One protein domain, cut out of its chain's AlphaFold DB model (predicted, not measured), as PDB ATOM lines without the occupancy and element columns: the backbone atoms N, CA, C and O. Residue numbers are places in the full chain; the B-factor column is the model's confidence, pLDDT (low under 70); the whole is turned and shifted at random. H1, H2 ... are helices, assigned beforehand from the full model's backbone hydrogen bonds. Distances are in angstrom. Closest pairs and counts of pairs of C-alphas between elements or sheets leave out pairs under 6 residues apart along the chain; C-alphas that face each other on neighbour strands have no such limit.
ATOM      1  N   ARG A  33      24.331  44.206 -51.754       95.19
ATOM      2  CA  ARG A  33      25.758  43.883 -51.874       95.19
ATOM      3  C   ARG A  33      25.995  42.375 -51.790       95.19
ATOM      4  O   ARG A  33      25.570  41.748 -50.822       95.19
ATOM      5  N   CYS A  34      26.808  41.812 -52.681       96.06
ATOM      6  CA  CYS A  34      27.260  40.420 -52.578       96.06
ATOM      7  C   CYS A  34      27.951  40.126 -51.229       96.06
ATOM      8  O   CYS A  34      28.664  40.970 -50.683       96.06
ATOM      9  N   LEU A  35      27.764  38.920 -50.683       95.75
ATOM     10  CA  LEU A  35      28.363  38.501 -49.409       95.75
ATOM     11  C   LEU A  35      29.896  38.402 -49.456       95.75
ATOM     12  O   LEU A  35      30.549  38.803 -48.495       95.75
ATOM     13  N   PHE A  36      30.470  37.929 -50.567       96.69
ATOM     14  CA  PHE A  36      31.903  37.605 -50.666       96.69
ATOM     15  C   PHE A  36      32.729  38.620 -51.459       96.69
ATOM     16  O   PHE A  36      33.958  38.569 -51.437       96.69
ATOM     17  N   CYS A  37      32.089  39.542 -52.176       95.00
ATOM     18  CA  CYS A  37      32.778  40.465 -53.071       95.00
ATOM     19  C   CYS A  37      32.157  41.876 -53.023       95.00
ATOM     20  O   CYS A  37      31.137  42.092 -52.368       95.00
ATOM     21  N   PRO A  38      32.780  42.886 -53.651       94.25
ATOM     22  CA  PRO A  38      32.266  44.256 -53.651       94.25
ATOM     23  C   PRO A  38      31.157  44.518 -54.690       94.25
ATOM     24  O   PRO A  38      30.758  45.670 -54.835       94.25
ATOM     25  N   CYS A  39      30.673  43.504 -55.419       95.50
ATOM     26  CA  CYS A  39      29.607  43.667 -56.412       95.50
ATOM     27  C   CYS A  39      28.289  44.117 -55.753       95.50
ATOM     28  O   CYS A  39      27.901  43.583 -54.710       95.50
ATOM     29  N   MET A  40      27.611  45.085 -56.377       95.25
ATOM     30  CA  MET A  40      26.268  45.539 -56.008       95.25
ATOM     31  C   MET A  40      25.273  44.994 -57.030       95.25
ATOM     32  O   MET A  40      25.324  45.361 -58.203       95.25
ATOM     33  N   CYS A  41      24.394  44.111 -56.579       94.25
ATOM     34  CA  CYS A  41      23.314  43.538 -57.364       94.25
ATOM     35  C   CYS A  41      22.066  44.423 -57.279       94.25
ATOM     36  O   CYS A  41      21.915  45.215 -56.348       94.25
ATOM     37  N   GLU A  42      21.157  44.267 -58.241       92.94
ATOM     38  CA  GLU A  42      19.908  45.038 -58.291       92.94
ATOM     39  C   GLU A  42      19.009  44.773 -57.080       92.94
ATOM     40  O   GLU A  42      18.358  45.690 -56.596       92.94
ATOM     41  N   ASN A  43      19.003  43.535 -56.584       92.38
ATOM     42  CA  ASN A  43      18.196  43.083 -55.457       92.38
ATOM     43  C   ASN A  43      18.841  41.872 -54.758       92.38
ATOM     44  O   ASN A  43      19.828  41.303 -55.243       92.38
ATOM     45  N   ALA A  44      18.299  41.468 -53.604       92.31
ATOM     46  CA  ALA A  44      18.835  40.336 -52.839       92.31
ATOM     47  C   ALA A  44      18.705  38.991 -53.577       92.31
ATOM     48  O   ALA A  44      19.561  38.120 -53.422       92.31
ATOM     49  N   ILE A  45      17.687  38.831 -54.432       92.62
ATOM     50  CA  ILE A  45      17.489  37.621 -55.246       92.62
ATOM     51  C   ILE A  45      18.604  37.507 -56.294       92.62
ATOM     52  O   ILE A  45      19.287  36.487 -56.353       92.62
ATOM     53  N   SER A  46      18.880  38.578 -57.041       93.75
ATOM     54  CA  SER A  46      20.008  38.653 -57.973       93.75
ATOM     55  C   SER A  46      21.350  38.491 -57.260       93.75
ATOM     56  O   SER A  46      22.284  37.926 -57.826       93.75
ATOM     57  N   SER A  47      21.461  38.928 -55.997       94.69
ATOM     58  CA  SER A  47      22.643  38.627 -55.188       94.69
ATOM     59  C   SER A  47      22.784  37.124 -54.930       94.69
ATOM     60  O   SER A  47      23.899  36.626 -55.033       94.69
ATOM     61  N   LEU A  48      21.710  36.378 -54.638       94.12
ATOM     62  CA  LEU A  48      21.783  34.914 -54.508       94.12
ATOM     63  C   LEU A  48      22.219  34.234 -55.813       94.12
ATOM     64  O   LEU A  48      23.050  33.328 -55.776       94.12
ATOM     65  N   GLU A  49      21.706  34.681 -56.959       94.56
ATOM     66  CA  GLU A  49      22.116  34.165 -58.272       94.56
ATOM     67  C   GLU A  49      23.603  34.433 -58.538       94.56
ATOM     68  O   GLU A  49      24.344  33.546 -58.964       94.56
ATOM     69  N   HIS A  50      24.076  35.635 -58.205       96.69
ATOM     70  CA  HIS A  50      25.485  36.000 -58.311       96.69
ATOM     71  C   HIS A  50      26.387  35.126 -57.422       96.69
ATOM     72  O   HIS A  50      27.466  34.720 -57.861       96.69
ATOM     73  N   LEU A  51      25.949  34.772 -56.205       95.81
ATOM     74  CA  LEU A  51      26.678  33.830 -55.343       95.81
ATOM     75  C   LEU A  51      26.848  32.459 -56.005       95.81
ATOM     76  O   LEU A  51      27.913  31.848 -55.898       95.81
ATOM     77  N   GLN A  52      25.831  31.990 -56.722       95.00
ATOM     78  CA  GLN A  52      25.893  30.714 -57.419       95.00
ATOM     79  C   GLN A  52      26.819  30.768 -58.641       95.00
ATOM     80  O   GLN A  52      27.603  29.844 -58.843       95.00
ATOM     81  N   LEU A  53      26.756  31.838 -59.438       95.94
ATOM     82  CA  LEU A  53      27.517  31.953 -60.688       95.94
ATOM     83  C   LEU A  53      29.002  32.267 -60.460       95.94
ATOM     84  O   LEU A  53      29.864  31.590 -61.013       95.94
ATOM     85  N   GLU A  54      29.309  33.264 -59.630       96.06
ATOM     86  CA  GLU A  54      30.678  33.776 -59.465       96.06
ATOM     87  C   GLU A  54      31.415  33.120 -58.293       96.06
ATOM     88  O   GLU A  54      32.637  32.959 -58.323       96.06
ATOM     89  N   HIS A  55      30.681  32.713 -57.253       95.31
ATOM     90  CA  HIS A  55      31.261  32.139 -56.037       95.31
ATOM     91  C   HIS A  55      31.008  30.637 -55.885       95.31
ATOM     92  O   HIS A  55      31.549  30.043 -54.955       95.31
ATOM     93  N   GLN A  56      30.239  30.020 -56.794       95.25
ATOM     94  CA  GLN A  56      29.875  28.594 -56.759       95.25
ATOM     95  C   GLN A  56      29.220  28.181 -55.428       95.25
ATOM     96  O   GLN A  56      29.328  27.035 -54.993       95.25
ATOM     97  N   ILE A  57      28.529  29.121 -54.773       95.00
ATOM     98  CA  ILE A  57      27.831  28.902 -53.506       95.00
ATOM     99  C   ILE A  57      26.332  29.002 -53.743       95.00
ATOM    100  O   ILE A  57      25.792  30.081 -53.983       95.00
ATOM    101  N   ASN A  58      25.646  27.874 -53.587       93.56
ATOM    102  CA  ASN A  58      24.196  27.840 -53.507       93.56
ATOM    103  C   ASN A  58      23.761  27.892 -52.036       93.56
ATOM    104  O   ASN A  58      23.638  26.863 -51.371       93.56
ATOM    105  N   LEU A  59      23.537  29.100 -51.507       91.94
ATOM    106  CA  LEU A  59      23.137  29.269 -50.105       91.94
ATOM    107  C   LEU A  59      21.818  28.570 -49.768       91.94
ATOM    108  O   LEU A  59      21.681  28.064 -48.656       91.94
ATOM    109  N   ARG A  60      20.865  28.527 -50.706       91.81
ATOM    110  CA  ARG A  60      19.568  27.874 -50.492       91.81
ATOM    111  C   ARG A  60      19.760  26.382 -50.248       91.81
ATOM    112  O   ARG A  60      19.263  25.860 -49.255       91.81
ATOM    113  N   GLU A  61      20.542  25.728 -51.100       90.50
ATOM    114  CA  GLU A  61      20.862  24.304 -50.975       90.50
ATOM    115  C   GLU A  61      21.661  24.004 -49.697       90.50
ATOM    116  O   GLU A  61      21.300  23.102 -48.943       90.50
ATOM    117  N   LEU A  62      22.695  24.801 -49.395       91.56
ATOM    118  CA  LEU A  62      23.492  24.639 -48.173       91.56
ATOM    119  C   LEU A  62      22.631  24.739 -46.905       91.56
ATOM    120  O   LEU A  62      22.742  23.900 -46.009       91.56
ATOM    121  N   CYS A  63      21.744  25.734 -46.841       90.81
ATOM    122  CA  CYS A  63      20.864  25.939 -45.691       90.81
ATOM    123  C   CYS A  63      19.801  24.835 -45.571       90.81
ATOM    124  O   CYS A  63      19.528  24.366 -44.466       90.81
ATOM    125  N   GLN A  64      19.225  24.383 -46.690       88.06
ATOM    126  CA  GLN A  64      18.235  23.301 -46.707       88.06
ATOM    127  C   GLN A  64      18.836  21.961 -46.275       88.06
ATOM    128  O   GLN A  64      18.246  21.269 -45.443       88.06
ATOM    129  N   ASN A  65      20.031  21.623 -46.768       86.94
ATOM    130  CA  ASN A  65      20.722  20.375 -46.435       86.94
ATOM    131  C   ASN A  65      21.009  20.239 -44.931       86.94
ATOM    132  O   ASN A  65      21.015  19.130 -44.402       86.94
ATOM    133  N   MET A  66      21.206  21.365 -44.241       86.00
ATOM    134  CA  MET A  66      21.483  21.415 -42.804       86.00
ATOM    135  C   MET A  66      20.259  21.758 -41.946       86.00
ATOM    136  O   MET A  66      20.399  21.939 -40.736       86.00
ATOM    137  N   SER A  67      19.057  21.851 -42.529       85.19
ATOM    138  CA  SER A  67      17.822  22.260 -41.837       85.19
ATOM    139  C   SER A  67      17.945  23.595 -41.080       85.19
ATOM    140  O   SER A  67      17.512  23.726 -39.935       85.19
ATOM    141  N   PHE A  68      18.576  24.599 -41.695       90.06
ATOM    142  CA  PHE A  68      18.727  25.921 -41.084       90.06
ATOM    143  C   PHE A  68      17.379  26.632 -40.940       90.06
ATOM    144  O   PHE A  68      16.552  26.622 -41.846       90.06
ATOM    145  N   THR A  69      17.174  27.276 -39.791       89.88
ATOM    146  CA  THR A  69      16.056  28.197 -39.568       89.88
ATOM    147  C   THR A  69      16.386  29.577 -40.138       89.88
ATOM    148  O   THR A  69      17.551  29.880 -40.411       89.88
ATOM    149  N   SER A  70      15.384  30.455 -40.241       89.19
ATOM    150  CA  SER A  70      15.589  31.871 -40.586       89.19
ATOM    151  C   SER A  70      16.634  32.544 -39.685       89.19
ATOM    152  O   SER A  70      17.519  33.239 -40.178       89.19
ATOM    153  N   TYR A  71      16.613  32.256 -38.380       91.75
ATOM    154  CA  TYR A  71      17.607  32.758 -37.427       91.75
ATOM    155  C   TYR A  71      19.030  32.283 -37.740       91.75
ATOM    156  O   TYR A  71      19.960  33.088 -37.725       91.75
ATOM    157  N   ASN A  72      19.202  31.002 -38.082       92.81
ATOM    158  CA  ASN A  72      20.514  30.468 -38.452       92.81
ATOM    159  C   ASN A  72      21.043  31.138 -39.731       92.81
ATOM    160  O   ASN A  72      22.234  31.438 -39.819       92.81
ATOM    161  N   CYS A  73      20.168  31.414 -40.705       93.38
ATOM    162  CA  CYS A  73      20.531  32.141 -41.923       93.38
ATOM    163  C   CYS A  73      20.965  33.583 -41.622       93.38
ATOM    164  O   CYS A  73      22.004  34.009 -42.122       93.38
ATOM    165  N   ILE A  74      20.232  34.302 -40.766       94.06
ATOM    166  CA  ILE A  74      20.581  35.664 -40.330       94.06
ATOM    167  C   ILE A  74      21.964  35.681 -39.665       94.06
ATOM    168  O   ILE A  74      22.829  36.470 -40.048       94.06
ATOM    169  N   GLN A  75      22.213  34.771 -38.716       94.94
ATOM    170  CA  GLN A  75      23.507  34.679 -38.032       94.94
ATOM    171  C   GLN A  75      24.652  34.367 -38.999       94.94
ATOM    172  O   GLN A  75      25.720  34.972 -38.902       94.94
ATOM    173  N   MET A  76      24.430  33.458 -39.951       95.38
ATOM    174  CA  MET A  76      25.410  33.120 -40.980       95.38
ATOM    175  C   MET A  76      25.730  34.326 -41.873       95.38
ATOM    176  O   MET A  76      26.905  34.608 -42.105       95.38
ATOM    177  N   ILE A  77      24.718  35.057 -42.351       95.69
ATOM    178  CA  ILE A  77      24.919  36.262 -43.172       95.69
ATOM    179  C   ILE A  77      25.746  37.288 -42.397       95.69
ATOM    180  O   ILE A  77      26.782  37.734 -42.890       95.69
ATOM    181  N   ASN A  78      25.351  37.603 -41.161       95.75
ATOM    182  CA  ASN A  78      26.063  38.566 -40.321       95.75
ATOM    183  C   ASN A  78      27.502  38.130 -40.028       95.75
ATOM    184  O   ASN A  78      28.413  38.955 -40.055       95.75
ATOM    185  N   TYR A  79      27.734  36.837 -39.808       96.38
ATOM    186  CA  TYR A  79      29.079  36.289 -39.658       96.38
ATOM    187  C   TYR A  79      29.932  36.502 -40.909       96.38
ATOM    188  O   TYR A  79      31.051  37.003 -40.805       96.38
ATOM    189  N   ILE A  80      29.400  36.191 -42.097       96.06
ATOM    190  CA  ILE A  80      30.113  36.395 -43.365       96.06
ATOM    191  C   ILE A  80      30.441  37.879 -43.562       96.06
ATOM    192  O   ILE A  80      31.570  38.215 -43.920       96.06
ATOM    193  N   ARG A  81      29.489  38.781 -43.291       94.81
ATOM    194  CA  ARG A  81      29.696  40.235 -43.405       94.81
ATOM    195  C   ARG A  81      30.789  40.740 -42.464       94.81
ATOM    196  O   ARG A  81      31.632  41.535 -42.883       94.81
ATOM    197  N   LYS A  82      30.776  40.270 -41.217       94.62
ATOM    198  CA  LYS A  82      31.651  40.745 -40.143       94.62
ATOM    199  C   LYS A  82      33.072  40.210 -40.247       94.62
ATOM    200  O   LYS A  82      34.025  40.985 -40.218       94.62
ATOM    201  N   GLU A  83      33.204  38.898 -40.417       94.69
ATOM    202  CA  GLU A  83      34.499  38.215 -40.475       94.69
ATOM    203  C   GLU A  83      35.094  38.209 -41.892       94.69
ATOM    204  O   GLU A  83      36.275  37.924 -42.062       94.69
ATOM    205  N   LYS A  84      34.299  38.573 -42.912       93.81
ATOM    206  CA  LYS A  84      34.717  38.678 -44.323       93.81
ATOM    207  C   LYS A  84      35.393  37.406 -44.836       93.81
ATOM    208  O   LYS A  84      36.390  37.474 -45.555       93.81
ATOM    209  N   ILE A  85      34.838  36.259 -44.451       95.38
ATOM    210  CA  ILE A  85      35.348  34.951 -44.857       95.38
ATOM    211  C   ILE A  85      35.256  34.771 -46.377       95.38
ATOM    212  O   ILE A  85      34.411  35.366 -47.050       95.38
ATOM    213  N   LEU A  86      36.101  33.904 -46.916       95.12
ATOM    214  CA  LEU A  86      36.109  33.513 -48.318       95.12
ATOM    215  C   LEU A  86      35.055  32.428 -48.608       95.12
ATOM    216  O   LEU A  86      34.701  31.650 -47.717       95.12
ATOM    217  N   PRO A  87      34.615  32.286 -49.874       94.69
ATOM    218  CA  PRO A  87      33.711  31.214 -50.289       94.69
ATOM    219  C   PRO A  87      34.163  29.812 -49.848       94.69
ATOM    220  O   PRO A  87      33.378  29.039 -49.303       94.69
ATOM    221  N   SER A  88      35.454  29.508 -50.008       94.31
ATOM    222  CA  SER A  88      36.039  28.215 -49.630       94.31
ATOM    223  C   SER A  88      35.983  27.936 -48.128       94.31
ATOM    224  O   SER A  88      35.841  26.786 -47.720       94.31
ATOM    225  N   GLU A  89      36.093  28.977 -47.299       94.88
ATOM    226  CA  GLU A  89      36.007  28.844 -45.843       94.88
ATOM    227  C   GLU A  89      34.574  28.524 -45.416       94.88
ATOM    228  O   GLU A  89      34.374  27.683 -44.543       94.88
ATOM    229  N   LEU A  90      33.569  29.121 -46.075       94.44
ATOM    230  CA  LEU A  90      32.174  28.751 -45.838       94.44
ATOM    231  C   LEU A  90      31.944  27.271 -46.173       94.44
ATOM    232  O   LEU A  90      31.387  26.547 -45.350       94.44
ATOM    233  N   THR A  91      32.410  26.801 -47.335       92.69
ATOM    234  CA  THR A  91      32.292  25.385 -47.724       92.69
ATOM    235  C   THR A  91      32.909  24.462 -46.672       92.69
ATOM    236  O   THR A  91      32.259  23.515 -46.236       92.69
ATOM    237  N   GLN A  92      34.106  24.787 -46.176       93.94
ATOM    238  CA  GLN A  92      34.767  24.015 -45.122       93.94
ATOM    239  C   GLN A  92      33.974  24.006 -43.802       93.94
ATOM    240  O   GLN A  92      33.915  22.985 -43.111       93.94
ATOM    241  N   ILE A  93      33.343  25.121 -43.429       94.12
ATOM    242  CA  ILE A  93      32.483  25.183 -42.238       94.12
ATOM    243  C   ILE A  93      31.273  24.249 -42.394       94.12
ATOM    244  O   ILE A  93      30.934  23.528 -41.456       94.12
ATOM    245  N   PHE A  94      30.652  24.206 -43.576       91.75
ATOM    246  CA  PHE A  94      29.550  23.280 -43.855       91.75
ATOM    247  C   PHE A  94      29.996  21.811 -43.874       91.75
ATOM    248  O   PHE A  94      29.266  20.959 -43.373       91.75
ATOM    249  N   GLU A  95      31.195  21.504 -44.376       91.44
ATOM    250  CA  GLU A  95      31.769  20.149 -44.339       91.44
ATOM    251  C   GLU A  95      32.070  19.681 -42.911       91.44
ATOM    252  O   GLU A  95      31.779  18.543 -42.543       91.44
ATOM    253  N   THR A  96      32.645  20.562 -42.091       92.56
ATOM    254  CA  THR A  96      32.993  20.259 -40.694       92.56
ATOM    255  C   THR A  96      31.794  20.325 -39.748       92.56
ATOM    256  O   THR A  96      31.869  19.793 -38.643       92.56
ATOM    257  N   GLN A  97      30.692  20.950 -40.176       89.19
ATOM    258  CA  GLN A  97      29.467  21.184 -39.399       89.19
ATOM    259  C   GLN A  97      29.691  21.959 -38.089       89.19
ATOM    260  O   GLN A  97      28.893  21.878 -37.154       89.19
ATOM    261  N   LEU A  98      30.785  22.716 -38.002       90.25
ATOM    262  CA  LEU A  98      31.128  23.528 -36.840       90.25
ATOM    263  C   LEU A  98      30.794  24.986 -37.131       90.25
ATOM    264  O   LEU A  98      31.641  25.723 -37.615       90.25
ATOM    265  N   PHE A  99      29.562  25.393 -36.829       93.56
ATOM    266  CA  PHE A  99      29.044  26.724 -37.153       93.56
ATOM    267  C   PHE A  99      29.498  27.784 -36.132       93.56
ATOM    268  O   PHE A  99      28.927  27.862 -35.038       93.56
ATOM    269  N   PRO A 100      30.484  28.649 -36.453       90.62
ATOM    270  CA  PRO A 100      31.026  29.624 -35.501       90.62
ATOM    271  C   PRO A 100      30.045  30.767 -35.205       90.62
ATOM    272  O   PRO A 100      30.222  31.514 -34.243       90.62
ATOM    273  N   TRP A 101      29.010  30.899 -36.037       93.62
ATOM    274  CA  TRP A 101      27.951  31.893 -35.916       93.62
ATOM    275  C   TRP A 101      26.825  31.503 -34.958       93.62
ATOM    276  O   TRP A 101      25.924  32.310 -34.747       93.62
ATOM    277  N   ASN A 102      26.899  30.331 -34.310       91.25
ATOM    278  CA  ASN A 102      26.006  29.926 -33.212       91.25
ATOM    279  C   ASN A 102      26.290  30.709 -31.909       91.25
ATOM    280  O   ASN A 102      26.386  30.147 -30.819       91.25
ATOM    281  N   ASP A 103      26.453  32.022 -32.026       90.94
ATOM    282  CA  ASP A 103      26.681  32.971 -30.946       90.94
ATOM    283  C   ASP A 103      25.648  34.104 -31.103       90.94
ATOM    284  O   ASP A 103      25.494  34.649 -32.206       90.94
ATOM    285  N   PRO A 104      24.914  34.473 -30.035       91.69
ATOM    286  CA  PRO A 104      23.892  35.518 -30.092       91.69
ATOM    287  C   PRO A 104      24.424  36.873 -30.576       91.69
ATOM    288  O   PRO A 104      23.642  37.688 -31.061       91.69
ATOM    289  N   LYS A 105      25.739  37.128 -30.516       93.56
ATOM    290  CA  LYS A 105      26.329  38.368 -31.047       93.56
ATOM    291  C   LYS A 105      26.100  38.571 -32.550       93.56
ATOM    292  O   LYS A 105      26.158  39.712 -32.995       93.56
ATOM    293  N   TYR A 106      25.851  37.499 -33.312       94.88
ATOM    294  CA  TYR A 106      25.584  37.560 -34.757       94.88
ATOM    295  C   TYR A 106      24.096  37.693 -35.102       94.88
ATOM    296  O   TYR A 106      23.750  37.766 -36.275       94.88
ATOM    297  N   LEU A 107      23.201  37.743 -34.110       93.50
ATOM    298  CA  LEU A 107      21.804  38.116 -34.356       93.50
ATOM    299  C   LEU A 107      21.650  39.615 -34.599       93.50
ATOM    300  O   LEU A 107      20.692  40.035 -35.237       93.50
ATOM    301  N   LYS A 108      22.589  40.420 -34.094       91.44
ATOM    302  CA  LYS A 108      22.626  41.844 -34.392       91.44
ATOM    303  C   LYS A 108      23.142  42.036 -35.828       91.44
ATOM    304  O   LYS A 108      24.257  41.572 -36.093       91.44
ATOM    305  N   PRO A 109      22.383  42.713 -36.710       90.50
ATOM    306  CA  PRO A 109      22.863  43.073 -38.036       90.50
ATOM    307  C   PRO A 109      24.182  43.845 -37.958       90.50
ATOM    308  O   PRO A 109      24.374  44.687 -37.077       90.50
ATOM    309  N   GLU A 110      25.111  43.526 -38.858       89.25
ATOM    310  CA  GLU A 110      26.294  44.373 -39.069       89.25
ATOM    311  C   GLU A 110      25.915  45.639 -39.857       89.25
ATOM    312  O   GLU A 110      26.493  46.701 -39.641       89.25
ATOM    313  N   ASP A 111      24.910  45.514 -40.726       87.56
ATOM    314  CA  ASP A 111      24.267  46.590 -41.471       87.56
ATOM    315  C   ASP A 111      22.750  46.479 -41.256       87.56
ATOM    316  O   ASP A 111      22.155  45.444 -41.567       87.56
ATOM    317  N   ASP A 112      22.151  47.515 -40.662       84.81
ATOM    318  CA  ASP A 112      20.733  47.533 -40.277       84.81
ATOM    319  C   ASP A 112      19.796  47.515 -41.502       84.81
ATOM    320  O   ASP A 112      18.654  47.076 -41.389       84.81
ATOM    321  N   GLU A 113      20.295  47.911 -42.677       88.56
ATOM    322  CA  GLU A 113      19.534  47.979 -43.929       88.56
ATOM    323  C   GLU A 113      19.951  46.878 -44.933       88.56
ATOM    324  O   GLU A 113      19.722  47.031 -46.133       88.56
ATOM    325  N   ASP A 114      20.587  45.776 -44.492       91.06
ATOM    326  CA  ASP A 114      21.055  44.705 -45.398       91.06
ATOM    327  C   ASP A 114      19.873  43.948 -46.044       91.06
ATOM    328  O   ASP A 114      19.190  43.165 -45.366       91.06
ATOM    329  N   PRO A 115      19.662  44.065 -47.373       91.44
ATOM    330  CA  PRO A 115      18.544  43.403 -48.041       91.44
ATOM    331  C   PRO A 115      18.631  41.871 -48.016       91.44
ATOM    332  O   PRO A 115      17.612  41.199 -48.174       91.44
ATOM    333  N   MET A 116      19.818  41.290 -47.789       92.56
ATOM    334  CA  MET A 116      19.968  39.837 -47.622       92.56
ATOM    335  C   MET A 116      19.271  39.315 -46.366       92.56
ATOM    336  O   MET A 116      18.845  38.162 -46.359       92.56
ATOM    337  N   LEU A 117      19.169  40.125 -45.307       92.62
ATOM    338  CA  LEU A 117      18.551  39.715 -44.042       92.62
ATOM    339  C   LEU A 117      17.022  39.693 -44.119       92.62
ATOM    340  O   LEU A 117      16.386  38.956 -43.370       92.62
ATOM    341  N   MET A 118      16.445  40.470 -45.037       89.06
ATOM    342  CA  MET A 118      15.005  40.491 -45.301       89.06
ATOM    343  C   MET A 118      14.545  39.316 -46.173       89.06
ATOM    344  O   MET A 118      13.351  39.038 -46.260       89.06
ATOM    345  N   LEU A 119      15.477  38.629 -46.838       88.69
ATOM    346  CA  LEU A 119      15.157  37.562 -47.774       88.69
ATOM    347  C   LEU A 119      14.918  36.229 -47.056       88.69
ATOM    348  O   LEU A 119      15.762  35.733 -46.307       88.69
TER     349      LEU A 119
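AT A GLANCE: This is residues 33 to 119 of the 285 residues of the protein "protein arginine N-methyltransferase 3" of Octopus vulgaris (UniProt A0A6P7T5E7). H2 and H4 run side by side in the same direction with little contact, H1 runs crosswise past the ends where they begin, and H3 lies nearest the middle of a rounded, compact body. Little H5 lies by residues 74 to 77 of H3, and residues 97 to 114 make a long loop that passes H3 on its side away from H1. The 87 printed residues hold five named helices, H1 to H5 in chain order, and no named strand; the class is all helix. The radius of gyration of the C-alphas is 12.0 A, and the spans are 31 by 27 by 21 A.

IN THESE COORDINATES: H1, residues 44 to 55, begins with C-alpha 44 at (18.835, 40.336, -52.839) and is 15.2 A long. H2 is residues 59 to 65. H3, residues 70 to 83, is 19.9 A long, and H4, residues 87 to 96, is 14.6 A. H5, residues 115 to 118, ends with C-alpha 118 at (15.005, 40.491, -45.301).

HOW THE PARTS SIT: H1, with residues 48 to 52 alone, only just touches H2, with 3 pairs of C-alphas within 8 A; the closest are Leu 48 and Leu 59, 7.3 A. Their lines are about perpendicular at 84 degrees. H2 and H4 are close but not clearly touching, the closest C-alphas being Leu 62 and Phe 94, 7.6 A, at a shallow tilt of 7 degrees, the same way. H3, with residues 74 to 77 alone, only just touches H5, with 3 such pairs; the C-alphas of Ile 74 and Leu 117 are closest, 5.9 A. H1 and H3 are apart. In H1, H2, H3 and H4 every O i to N i+4 pair is within hydrogen-bond range; H5 is too short for one.

THE WHOLE: The C-alphas of Glu 42 and Thr 96 are farthest apart, 33.1 A. The printed part has no cut. The link from H4 to H5 is long, 18 residues. Mean pLDDT of the printed part is 92.8, and no printed residue is under 70.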